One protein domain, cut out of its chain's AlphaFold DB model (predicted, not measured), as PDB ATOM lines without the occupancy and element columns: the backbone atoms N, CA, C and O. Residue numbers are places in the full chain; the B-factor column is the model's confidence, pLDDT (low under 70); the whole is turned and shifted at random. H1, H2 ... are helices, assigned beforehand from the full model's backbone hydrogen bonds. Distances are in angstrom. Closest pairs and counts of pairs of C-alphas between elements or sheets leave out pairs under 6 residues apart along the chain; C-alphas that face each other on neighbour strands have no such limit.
ATOM      1  N   LEU A 373     189.408 228.955 217.804       97.56
ATOM      2  CA  LEU A 373     188.697 228.909 219.088       97.56
ATOM      3  C   LEU A 373     187.391 228.108 219.027       97.56
ATOM      4  O   LEU A 373     186.918 227.646 220.061       97.56
ATOM      5  N   THR A 374     186.797 227.907 217.851       97.19
ATOM      6  CA  THR A 374     185.539 227.157 217.734       97.19
ATOM      7  C   THR A 374     185.827 225.659 217.804       97.19
ATOM      8  O   THR A 374     186.583 225.174 216.958       97.19
ATOM      9  N   PRO A 375     185.261 224.899 218.765       95.62
ATOM     10  CA  PRO A 375     185.507 223.461 218.842       95.62
ATOM     11  C   PRO A 375     185.010 222.732 217.589       95.62
ATOM     12  O   PRO A 375     183.891 222.964 217.124       95.62
ATOM     13  N   THR A 376     185.833 221.837 217.049       94.69
ATOM     14  CA  THR A 376     185.535 221.062 215.838       94.69
ATOM     15  C   THR A 376     185.092 219.645 216.187       94.69
ATOM     16  O   THR A 376     185.400 219.116 217.259       94.69
ATOM     17  N   ARG A 377     184.411 218.973 215.255       90.81
ATOM     18  CA  ARG A 377     184.023 217.560 215.411       90.81
ATOM     19  C   ARG A 377     185.231 216.631 215.599       90.81
ATOM     20  O   ARG A 377     185.125 215.621 216.289       90.81
ATOM     21  N   SER A 378     186.379 216.987 215.026       88.06
ATOM     22  CA  SER A 378     187.651 216.268 215.177       88.06
ATOM     23  C   SER A 378     188.335 216.474 216.538       88.06
ATOM     24  O   SER A 378     189.410 215.921 216.765       88.06
ATOM     25  N   GLY A 379     187.731 217.244 217.453       87.19
ATOM     26  CA  GLY A 379     188.265 217.496 218.796       87.19
ATOM     27  C   GLY A 379     189.382 218.541 218.842       87.19
ATOM     28  O   GLY A 379     190.092 218.626 219.842       87.19
ATOM     29  N   LYS A 380     189.552 219.317 217.765       91.75
ATOM     30  CA  LYS A 380     190.460 220.470 217.683       91.75
ATOM     31  C   LYS A 380     189.654 221.772 217.780       91.75
ATOM     32  O   LYS A 380     188.472 221.758 218.127       91.75
ATOM     33  N   HIS A 381     190.284 222.889 217.427       95.69
ATOM     34  CA  HIS A 381     189.641 224.191 217.294       95.69
ATOM     35  C   HIS A 381     189.988 224.820 215.950       95.69
ATOM     36  O   HIS A 381     191.083 224.609 215.432       95.69
ATOM     37  N   ALA A 382     189.061 225.594 215.394       95.94
ATOM     38  CA  ALA A 382     189.248 226.306 214.134       95.94
ATOM     39  C   ALA A 382     188.464 227.633 214.108       95.94
ATOM     40  O   ALA A 382     187.586 227.838 214.955       95.94
ATOM     41  N   PRO A 383     188.796 228.556 213.186       96.50
ATOM     42  CA  PRO A 383     188.024 229.777 212.968       96.50
ATOM     43  C   PRO A 383     186.607 229.451 212.502       96.50
ATOM     44  O   PRO A 383     186.435 228.629 211.603       96.50
ATOM     45  N   ALA A 384     185.601 230.093 213.099       96.06
ATOM     46  CA  ALA A 384     184.193 229.821 212.801       96.06
ATOM     47  C   ALA A 384     183.856 230.058 211.318       96.06
ATOM     48  O   ALA A 384     183.107 229.277 210.737       96.06
ATOM     49  N   ASP A 385     184.492 231.054 210.690       93.44
ATOM     50  CA  ASP A 385     184.302 231.417 209.275       93.44
ATOM     51  C   ASP A 385     184.839 230.362 208.286       93.44
ATOM     52  O   ASP A 385     184.685 230.499 207.075       93.44
ATOM     53  N   ARG A 386     185.520 229.319 208.778       91.25
ATOM     54  CA  ARG A 386     186.024 228.195 207.968       91.25
ATOM     55  C   ARG A 386     185.282 226.890 208.234       91.25
ATOM     56  O   ARG A 386     185.688 225.846 207.730       91.25
ATOM     57  N   LEU A 387     184.251 226.936 209.070       94.62
ATOM     58  CA  LEU A 387     183.508 225.764 209.490       94.62
ATOM     59  C   LEU A 387     182.116 225.753 208.874       94.62
ATOM     60  O   LEU A 387     181.551 226.778 208.508       94.62
ATOM     61  N   TYR A 388     181.548 224.558 208.843       93.69
ATOM     62  CA  TYR A 388     180.165 224.296 208.531       93.69
ATOM     63  C   TYR A 388     179.453 223.711 209.749       93.69
ATOM     64  O   TYR A 388     180.017 222.934 210.531       93.69
ATOM     65  N   ARG A 389     178.170 224.045 209.883       92.44
ATOM     66  CA  ARG A 389     177.211 223.362 210.755       92.44
ATOM     67  C   ARG A 389     176.168 222.657 209.904       92.44
ATOM     68  O   ARG A 389     175.697 223.174 208.901       92.44
ATOM     69  N   GLY A 390     175.777 221.459 210.307       88.50
ATOM     70  CA  GLY A 390     174.818 220.663 209.550       88.50
ATOM     71  C   GLY A 390     174.082 219.662 210.429       88.50
ATOM     72  O   GLY A 390     174.484 219.431 211.575       88.50
ATOM     73  N   PRO A 391     172.995 219.055 209.919       88.25
ATOM     74  CA  PRO A 391     172.293 217.981 210.609       88.25
ATOM     75  C   PRO A 391     173.252 216.852 210.994       88.25
ATOM     76  O   PRO A 391     174.080 216.445 210.180       88.25
ATOM     77  N   ALA A 392     173.080 216.279 212.192       86.00
ATOM     78  CA  ALA A 392     173.941 215.204 212.697       86.00
ATOM     79  C   ALA A 392     174.104 214.054 211.688       86.00
ATOM     80  O   ALA A 392     175.219 213.622 211.432       86.00
ATOM     81  N   LYS A 393     173.011 213.657 211.020       88.88
ATOM     82  CA  LYS A 393     173.016 212.610 209.984       88.88
ATOM     83  C   LYS A 393     173.930 212.917 208.792       88.88
ATOM     84  O   LYS A 393     174.506 211.991 208.238       88.88
ATOM     85  N   ILE A 394     174.039 214.184 208.381       88.31
ATOM     86  CA  ILE A 394     174.913 214.585 207.267       88.31
ATOM     87  C   ILE A 394     176.358 214.595 207.741       88.31
ATOM     88  O   ILE A 394     177.198 213.955 207.125       88.31
ATOM     89  N   ALA A 395     176.628 215.252 208.869       86.12
ATOM     90  CA  ALA A 395     177.979 215.317 209.415       86.12
ATOM     91  C   ALA A 395     178.517 213.923 209.805       86.12
ATOM     92  O   ALA A 395     179.722 213.712 209.847       86.12
ATOM     93  N   GLU A 396     177.646 212.970 210.166       86.69
ATOM     94  CA  GLU A 396     178.011 211.566 210.411       86.69
ATOM     95  C   GLU A 396     178.345 210.792 209.141       86.69
ATOM     96  O   GLU A 396     179.162 209.876 209.206       86.69
ATOM     97  N   ALA A 397     177.726 211.145 208.017       88.50
ATOM     98  CA  ALA A 397     177.950 210.490 206.737       88.50
ATOM     99  C   ALA A 397     179.122 211.095 205.948       88.50
ATOM    100  O   ALA A 397     179.754 210.367 205.192       88.50
ATOM    101  N   LEU A 398     179.386 212.395 206.111       88.81
ATOM    102  CA  LEU A 398     180.443 213.141 205.425       88.81
ATOM    103  C   LEU A 398     181.464 213.624 206.451       88.81
ATOM    104  O   LEU A 398     181.161 214.521 207.240       88.81
ATOM    105  N   ASN A 399     182.663 213.049 206.452       88.06
ATOM    106  CA  ASN A 399     183.742 213.516 207.324       88.06
ATOM    107  C   ASN A 399     184.388 214.813 206.783       88.06
ATOM    108  O   ASN A 399     183.940 215.389 205.789       88.06
ATOM    109  N   ASP A 400     185.426 215.306 207.465       87.75
ATOM    110  CA  ASP A 400     186.144 216.510 207.032       87.75
ATOM    111  C   ASP A 400     186.808 216.319 205.649       87.75
ATOM    112  O   ASP A 400     186.831 217.257 204.854       87.75
ATOM    113  N   GLU A 401     187.309 215.117 205.332       88.06
ATOM    114  CA  GLU A 401     187.906 214.823 204.022       88.06
ATOM    115  C   GLU A 401     186.870 214.849 202.883       88.06
ATOM    116  O   GLU A 401     187.123 215.433 201.828       88.06
ATOM    117  N   ASP A 402     185.682 214.281 203.099       89.19
ATOM    118  CA  ASP A 402     184.580 214.291 202.134       89.19
ATOM    119  C   ASP A 402     184.107 215.724 201.869       89.19
ATOM    120  O   ASP A 402     183.882 216.125 200.725       89.19
ATOM    121  N   LEU A 403     183.983 216.526 202.930       87.31
ATOM    122  CA  LEU A 403     183.559 217.917 202.812       87.31
ATOM    123  C   LEU A 403     184.628 218.776 202.127       87.31
ATOM    124  O   LEU A 403     184.286 219.677 201.357       87.31
ATOM    125  N   SER A 404     185.908 218.457 202.329       89.62
ATOM    126  CA  SER A 404     187.026 219.087 201.622       89.62
ATOM    127  C   SER A 404     186.927 218.859 200.112       89.62
ATOM    128  O   SER A 404     187.039 219.814 199.344       89.62
ATOM    129  N   LEU A 405     186.579 217.644 199.670       87.00
ATOM    130  CA  LEU A 405     186.351 217.340 198.249       87.00
ATOM    131  C   LEU A 405     185.173 218.126 197.643       87.00
ATOM    132  O   LEU A 405     185.212 218.489 196.469       87.00
ATOM    133  N   LEU A 406     184.120 218.393 198.424       84.81
ATOM    134  CA  LEU A 406     182.913 219.093 197.956       84.81
ATOM    135  C   LEU A 406     183.054 220.625 197.960       84.81
ATOM    136  O   LEU A 406     182.346 221.332 197.228       84.81
ATOM    137  N   THR A 407     183.944 221.156 198.797       83.00
ATOM    138  CA  THR A 407     184.061 222.599 199.058       83.00
ATOM    139  C   THR A 407     185.403 223.198 198.631       83.00
ATOM    140  O   THR A 407     185.476 224.409 198.448       83.00
ATOM    141  N   ASN A 408     186.426 222.371 198.389       78.62
ATOM    142  CA  ASN A 408     187.826 222.755 198.166       78.62
ATOM    143  C   ASN A 408     188.471 223.523 199.337       78.62
ATOM    144  O   ASN A 408     189.447 224.246 199.132       78.62
ATOM    145  N   PHE A 409     187.939 223.385 200.554       83.00
ATOM    146  CA  PHE A 409     188.552 223.923 201.770       83.00
ATOM    147  C   PHE A 409     189.352 222.855 202.522       83.00
ATOM    148  O   PHE A 409     189.088 221.662 202.399       83.00
ATOM    149  N   GLU A 410     190.337 223.287 203.307       84.38
ATOM    150  CA  GLU A 410     191.198 222.398 204.095       84.38
ATOM    151  C   GLU A 410     190.572 222.073 205.466       84.38
ATOM    152  O   GLU A 410     190.098 222.993 206.140       84.38
ATOM    153  N   PRO A 411     190.605 220.803 205.920       84.75
ATOM    154  CA  PRO A 411     190.181 220.396 207.260       84.75
ATOM    155  C   PRO A 411     190.845 221.163 208.421       84.75
ATOM    156  O   PRO A 411     192.011 221.557 208.319       84.75
ATOM    157  N   PRO A 412     190.183 221.270 209.592       83.12
ATOM    158  CA  PRO A 412     188.840 220.766 209.900       83.12
ATOM    159  C   PRO A 412     187.738 221.686 209.357       83.12
ATOM    160  O   PRO A 412     187.878 222.905 209.400       83.12
ATOM    161  N   LEU A 413     186.632 221.093 208.900       88.00
ATOM    162  CA  LEU A 413     185.510 221.805 208.285       88.00
ATOM    163  C   LEU A 413     184.206 221.654 209.072       88.00
ATOM    164  O   LEU A 413     183.326 222.492 208.934       88.00
ATOM    165  N   TRP A 414     184.057 220.641 209.926       92.69
ATOM    166  CA  TRP A 414     182.872 220.506 210.778       92.69
ATOM    167  C   TRP A 414     183.056 221.141 212.156       92.69
ATOM    168  O   TRP A 414     183.884 220.701 212.964       92.69
ATOM    169  N   ALA A 415     182.197 222.108 212.481       93.06
ATOM    170  CA  ALA A 415     182.023 222.555 213.859       93.06
ATOM    171  C   ALA A 415     181.420 221.430 214.720       93.06
ATOM    172  O   ALA A 415     180.577 220.649 214.267       93.06
ATOM    173  N   ALA A 416     181.837 221.347 215.984       90.69
ATOM    174  CA  ALA A 416     181.168 220.495 216.956       90.69
ATOM    175  C   ALA A 416     179.769 221.057 217.251       90.69
ATOM    176  O   ALA A 416     179.603 222.259 217.451       90.69
ATOM    177  N   ASN A 417     178.767 220.182 217.308       86.19
ATOM    178  CA  ASN A 417     177.417 220.556 217.717       86.19
ATOM    179  C   ASN A 417     177.165 220.145 219.175       86.19
ATOM    180  O   ASN A 417     177.615 219.072 219.589       86.19
ATOM    181  N   PRO A 418     176.410 220.948 219.944       83.81
ATOM    182  CA  PRO A 418     176.005 220.567 221.286       83.81
ATOM    183  C   PRO A 418     175.026 219.376 221.249       83.81
ATOM    184  O   PRO A 418     174.289 219.209 220.273       83.81
ATOM    185  N   PRO A 419     174.958 218.557 222.318       76.38
ATOM    186  CA  PRO A 419     174.059 217.398 222.376       76.38
ATOM    187  C   PRO A 419     172.571 217.771 222.320       76.38
ATOM    188  O   PRO A 419     171.739 216.959 221.918       76.38
ATOM    189  N   GLN A 420     172.228 218.983 222.764       80.75
ATOM    190  CA  GLN A 420     170.869 219.513 222.790       80.75
ATOM    191  C   GLN A 420     170.829 220.889 222.127       80.75
ATOM    192  O   GLN A 420     171.621 221.770 222.460       80.75
ATOM    193  N   GLN A 421     169.868 221.077 221.225       81.69
ATOM    194  CA  GLN A 421     169.600 222.371 220.598       81.69
ATOM    195  C   GLN A 421     168.970 223.351 221.595       81.69
ATOM    196  O   GLN A 421     168.292 222.946 222.541       81.69
ATOM    197  N   ASN A 422     169.128 224.646 221.328       84.81
ATOM    198  CA  ASN A 422     168.619 225.778 222.107       84.81
ATOM    199  C   ASN A 422     169.235 225.975 223.502       84.81
ATOM    200  O   ASN A 422     168.785 226.873 224.221       84.81
ATOM    201  N   GLU A 441     172.487 221.835 200.093       87.69
ATOM    202  CA  GLU A 441     173.879 222.066 199.712       87.69
ATOM    203  C   GLU A 441     174.525 220.769 199.214       87.69
ATOM    204  O   GLU A 441     175.210 220.760 198.192       87.69
ATOM    205  N   LEU A 442     174.245 219.641 199.880       86.88
ATOM    206  CA  LEU A 442     174.703 218.335 199.417       86.88
ATOM    207  C   LEU A 442     174.138 217.997 198.031       86.88
ATOM    208  O   LEU A 442     174.901 217.607 197.150       86.88
ATOM    209  N   ILE A 443     172.825 218.163 197.827       87.62
ATOM    210  CA  ILE A 443     172.168 217.915 196.534       87.62
ATOM    211  C   ILE A 443     172.778 218.799 195.445       87.62
ATOM    212  O   ILE A 443     173.070 218.295 194.363       87.62
ATOM    213  N   GLU A 444     172.997 220.084 195.715       87.12
ATOM    214  CA  GLU A 444     173.594 221.016 194.758       87.12
ATOM    215  C   GLU A 444     175.002 220.581 194.336       87.12
ATOM    216  O   GLU A 444     175.333 220.622 193.152       87.12
ATOM    217  N   LYS A 445     175.818 220.101 195.281       85.19
ATOM    218  CA  LYS A 445     177.200 219.680 195.013       85.19
ATOM    219  C   LYS A 445     177.319 218.352 194.267       85.19
ATOM    220  O   LYS A 445     178.279 218.176 193.521       85.19
ATOM    221  N   ILE A 446     176.380 217.423 194.463       84.56
ATOM    222  CA  ILE A 446     176.408 216.096 193.814       84.56
ATOM    223  C   ILE A 446     175.570 216.027 192.533       84.56
ATOM    224  O   ILE A 446     175.726 215.089 191.748       84.56
ATOM    225  N   SER A 447     174.669 216.987 192.314       80.19
ATOM    226  CA  SER A 447     173.874 217.041 191.090       80.19
ATOM    227  C   SER A 447     174.759 217.482 189.921       80.19
ATOM    228  O   SER A 447     175.457 218.491 190.029       80.19
ATOM    229  N   PRO A 448     174.750 216.771 188.779       63.88
ATOM    230  CA  PRO A 448     175.477 217.225 187.601       63.88
ATOM    231  C   PRO A 448     174.951 218.602 187.169       63.88
ATOM    232  O   PRO A 448     173.752 218.862 187.320       63.88
ATOM    233  N   PRO A 449     175.798 219.486 186.607       59.50
ATOM    234  CA  PRO A 449     175.345 220.791 186.151       59.50
ATOM    235  C   PRO A 449     174.180 220.603 185.176       59.50
ATOM    236  O   PRO A 449     174.315 219.958 184.132       59.50
ATOM    237  N   HIS A 450     173.013 221.144 185.537       53.41
ATOM    238  CA  HIS A 450     171.822 221.192 184.693       53.41
ATOM    239  C   HIS A 450     172.083 222.105 183.482       53.41
ATOM    240  O   HIS A 450     171.580 223.221 183.405       53.41
ATOM    241  N   SER A 451     172.906 221.664 182.530       49.19
ATOM    242  CA  SER A 451     173.123 222.392 181.275       49.19
ATOM    243  C   SER A 451     173.617 221.560 180.087       49.19
ATOM    244  O   SER A 451     173.841 222.146 179.032       49.19
ATOM    245  N   ILE A 452     173.733 220.223 180.170       48.88
ATOM    246  CA  ILE A 452     174.201 219.437 179.002       48.88
ATOM    247  C   ILE A 452     173.267 218.292 178.572       48.88
ATOM    248  O   ILE A 452     173.218 217.975 177.388       48.88
ATOM    249  N   LEU A 453     172.419 217.726 179.436       44.16
ATOM    250  CA  LEU A 453     171.667 216.512 179.057       44.16
ATOM    251  C   LEU A 453     170.308 216.731 178.366       44.16
ATOM    252  O   LEU A 453     169.750 215.771 177.848       44.16
ATOM    253  N   TYR A 454     169.794 217.965 178.277       44.47
ATOM    254  CA  TYR A 454     168.510 218.224 177.596       44.47
ATOM    255  C   TYR A 454     168.632 218.626 176.115       44.47
ATOM    256  O   TYR A 454     167.636 218.604 175.398       44.47
ATOM    257  N   ASN A 455     169.835 218.957 175.627       43.88
ATOM    258  CA  ASN A 455     170.023 219.408 174.240       43.88
ATOM    259  C   ASN A 455     170.417 218.293 173.258       43.88
ATOM    260  O   ASN A 455     170.209 218.456 172.054       43.88
ATOM    261  N   ASP A 456     170.935 217.158 173.736       46.66
ATOM    262  CA  ASP A 456     171.354 216.067 172.845       46.66
ATOM    263  C   ASP A 456     170.214 215.098 172.492       46.66
ATOM    264  O   ASP A 456     170.192 214.585 171.372       46.66
ATOM    265  N   GLN A 457     169.197 214.935 173.351       47.41
ATOM    266  CA  GLN A 457     167.992 214.174 172.985       47.41
ATOM    267  C   GLN A 457     167.104 214.927 171.977       47.41
ATOM    268  O   GLN A 457     166.646 214.323 171.008       47.41
ATOM    269  N   GLN A 458     166.966 216.257 172.082       46.81
ATOM    270  CA  GLN A 458     166.229 217.045 171.075       46.81
ATOM    271  C   GLN A 458     166.980 217.214 169.740       46.81
ATOM    272  O   GLN A 458     166.349 217.405 168.698       46.81
ATOM    273  N   LYS A 459     168.319 217.122 169.723       49.41
ATOM    274  CA  LYS A 459     169.096 217.130 168.468       49.41
ATOM    275  C   LYS A 459     169.137 215.775 167.762       49.41
ATOM    276  O   LYS A 459     169.306 215.764 166.541       49.41
ATOM    277  N   GLN A 460     168.978 214.661 168.477       50.69
ATOM    278  CA  GLN A 460     168.865 213.340 167.849       50.69
ATOM    279  C   GLN A 460     167.460 213.068 167.297       50.69
ATOM    280  O   GLN A 460     167.361 212.522 166.200       50.69
ATOM    281  N   GLU A 461     166.387 213.531 167.948       50.78
ATOM    282  CA  GLU A 461     165.025 213.374 167.407       50.78
ATOM    283  C   GLU A 461     164.776 214.242 166.159       50.78
ATOM    284  O   GLU A 461     164.179 213.775 165.191       50.78
ATOM    285  N   ASN A 462     165.343 215.453 166.087       50.66
ATOM    286  CA  ASN A 462     165.211 216.315 164.901       50.66
ATOM    287  C   ASN A 462     166.095 215.912 163.702       50.66
ATOM    288  O   ASN A 462     165.939 216.473 162.619       50.66
ATOM    289  N   ARG A 463     167.015 214.947 163.859       52.66
ATOM    290  CA  ARG A 463     167.804 214.373 162.746       52.66
ATOM    291  C   ARG A 463     167.220 213.078 162.180       52.66
ATOM    292  O   ARG A 463     167.709 212.613 161.159       52.66
ATOM    293  N   ALA A 464     166.188 212.512 162.805       52.06
ATOM    294  CA  ALA A 464     165.476 211.336 162.302       52.06
ATOM    295  C   ALA A 464     164.226 211.692 161.464       52.06
ATOM    296  O   ALA A 464     163.512 210.797 161.014       52.06
ATOM    297  N   HIS A 465     163.938 212.986 161.273       54.50
ATOM    298  CA  HIS A 465     162.788 213.506 160.513       54.50
ATOM    299  C   HIS A 465     163.170 214.475 159.370       54.50
ATOM    300  O   HIS A 465     162.314 215.196 158.858       54.50
ATOM    301  N   GLN A 466     164.434 214.466 158.939       41.59
ATOM    302  CA  GLN A 466     164.880 214.967 157.630       41.59
ATOM    303  C   GLN A 466     165.419 213.793 156.826       41.59
ATOM    304  O   GLN A 466     165.225 213.807 155.591       41.59
TER     305      GLN A 466
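This is residues 373 to 422 and 441 to 466 of the 466 residues of an uncharacterized protein of Desulfobulbus oralis (UniProt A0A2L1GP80). With little regular structure, this is a small body of loops and three short helices, H1, H2 and H3, from which residues 447 to 466, including H4, stick out as a tail that makes the length. The 76 printed residues hold H1, H2, H3, H4 in that order and no named strand: all helix, with 27 residues in named elements. The whole is extended, radius of gyration of the C-alphas 20.0 A, spanning 67 by 25 by 18 A.

Find C-alpha 400 at (186.144, 216.510, 207.032); from there H2 runs 10.2 A to residue 407. H1 is residues 392 to 397, H3 441 to 446. H4, residues 455 to 461, ends 10.4 A on at (165.025, 213.374, 167.407).

Look at Leu 406 and Lys 445, the closest C-alphas of H2 and H3, 6.5 A apart: close but not clearly touching, about perpendicular at 80 degrees. H1 and H4 touch no helix. In H1, H2, H3 and H4 every O i to N i+4 pair is within hydrogen-bond range.

Residues 423 to 440 are cut out, C-alphas 422 and 441 being 23.3 A apart. Residues 448 to 466 are under pLDDT 70.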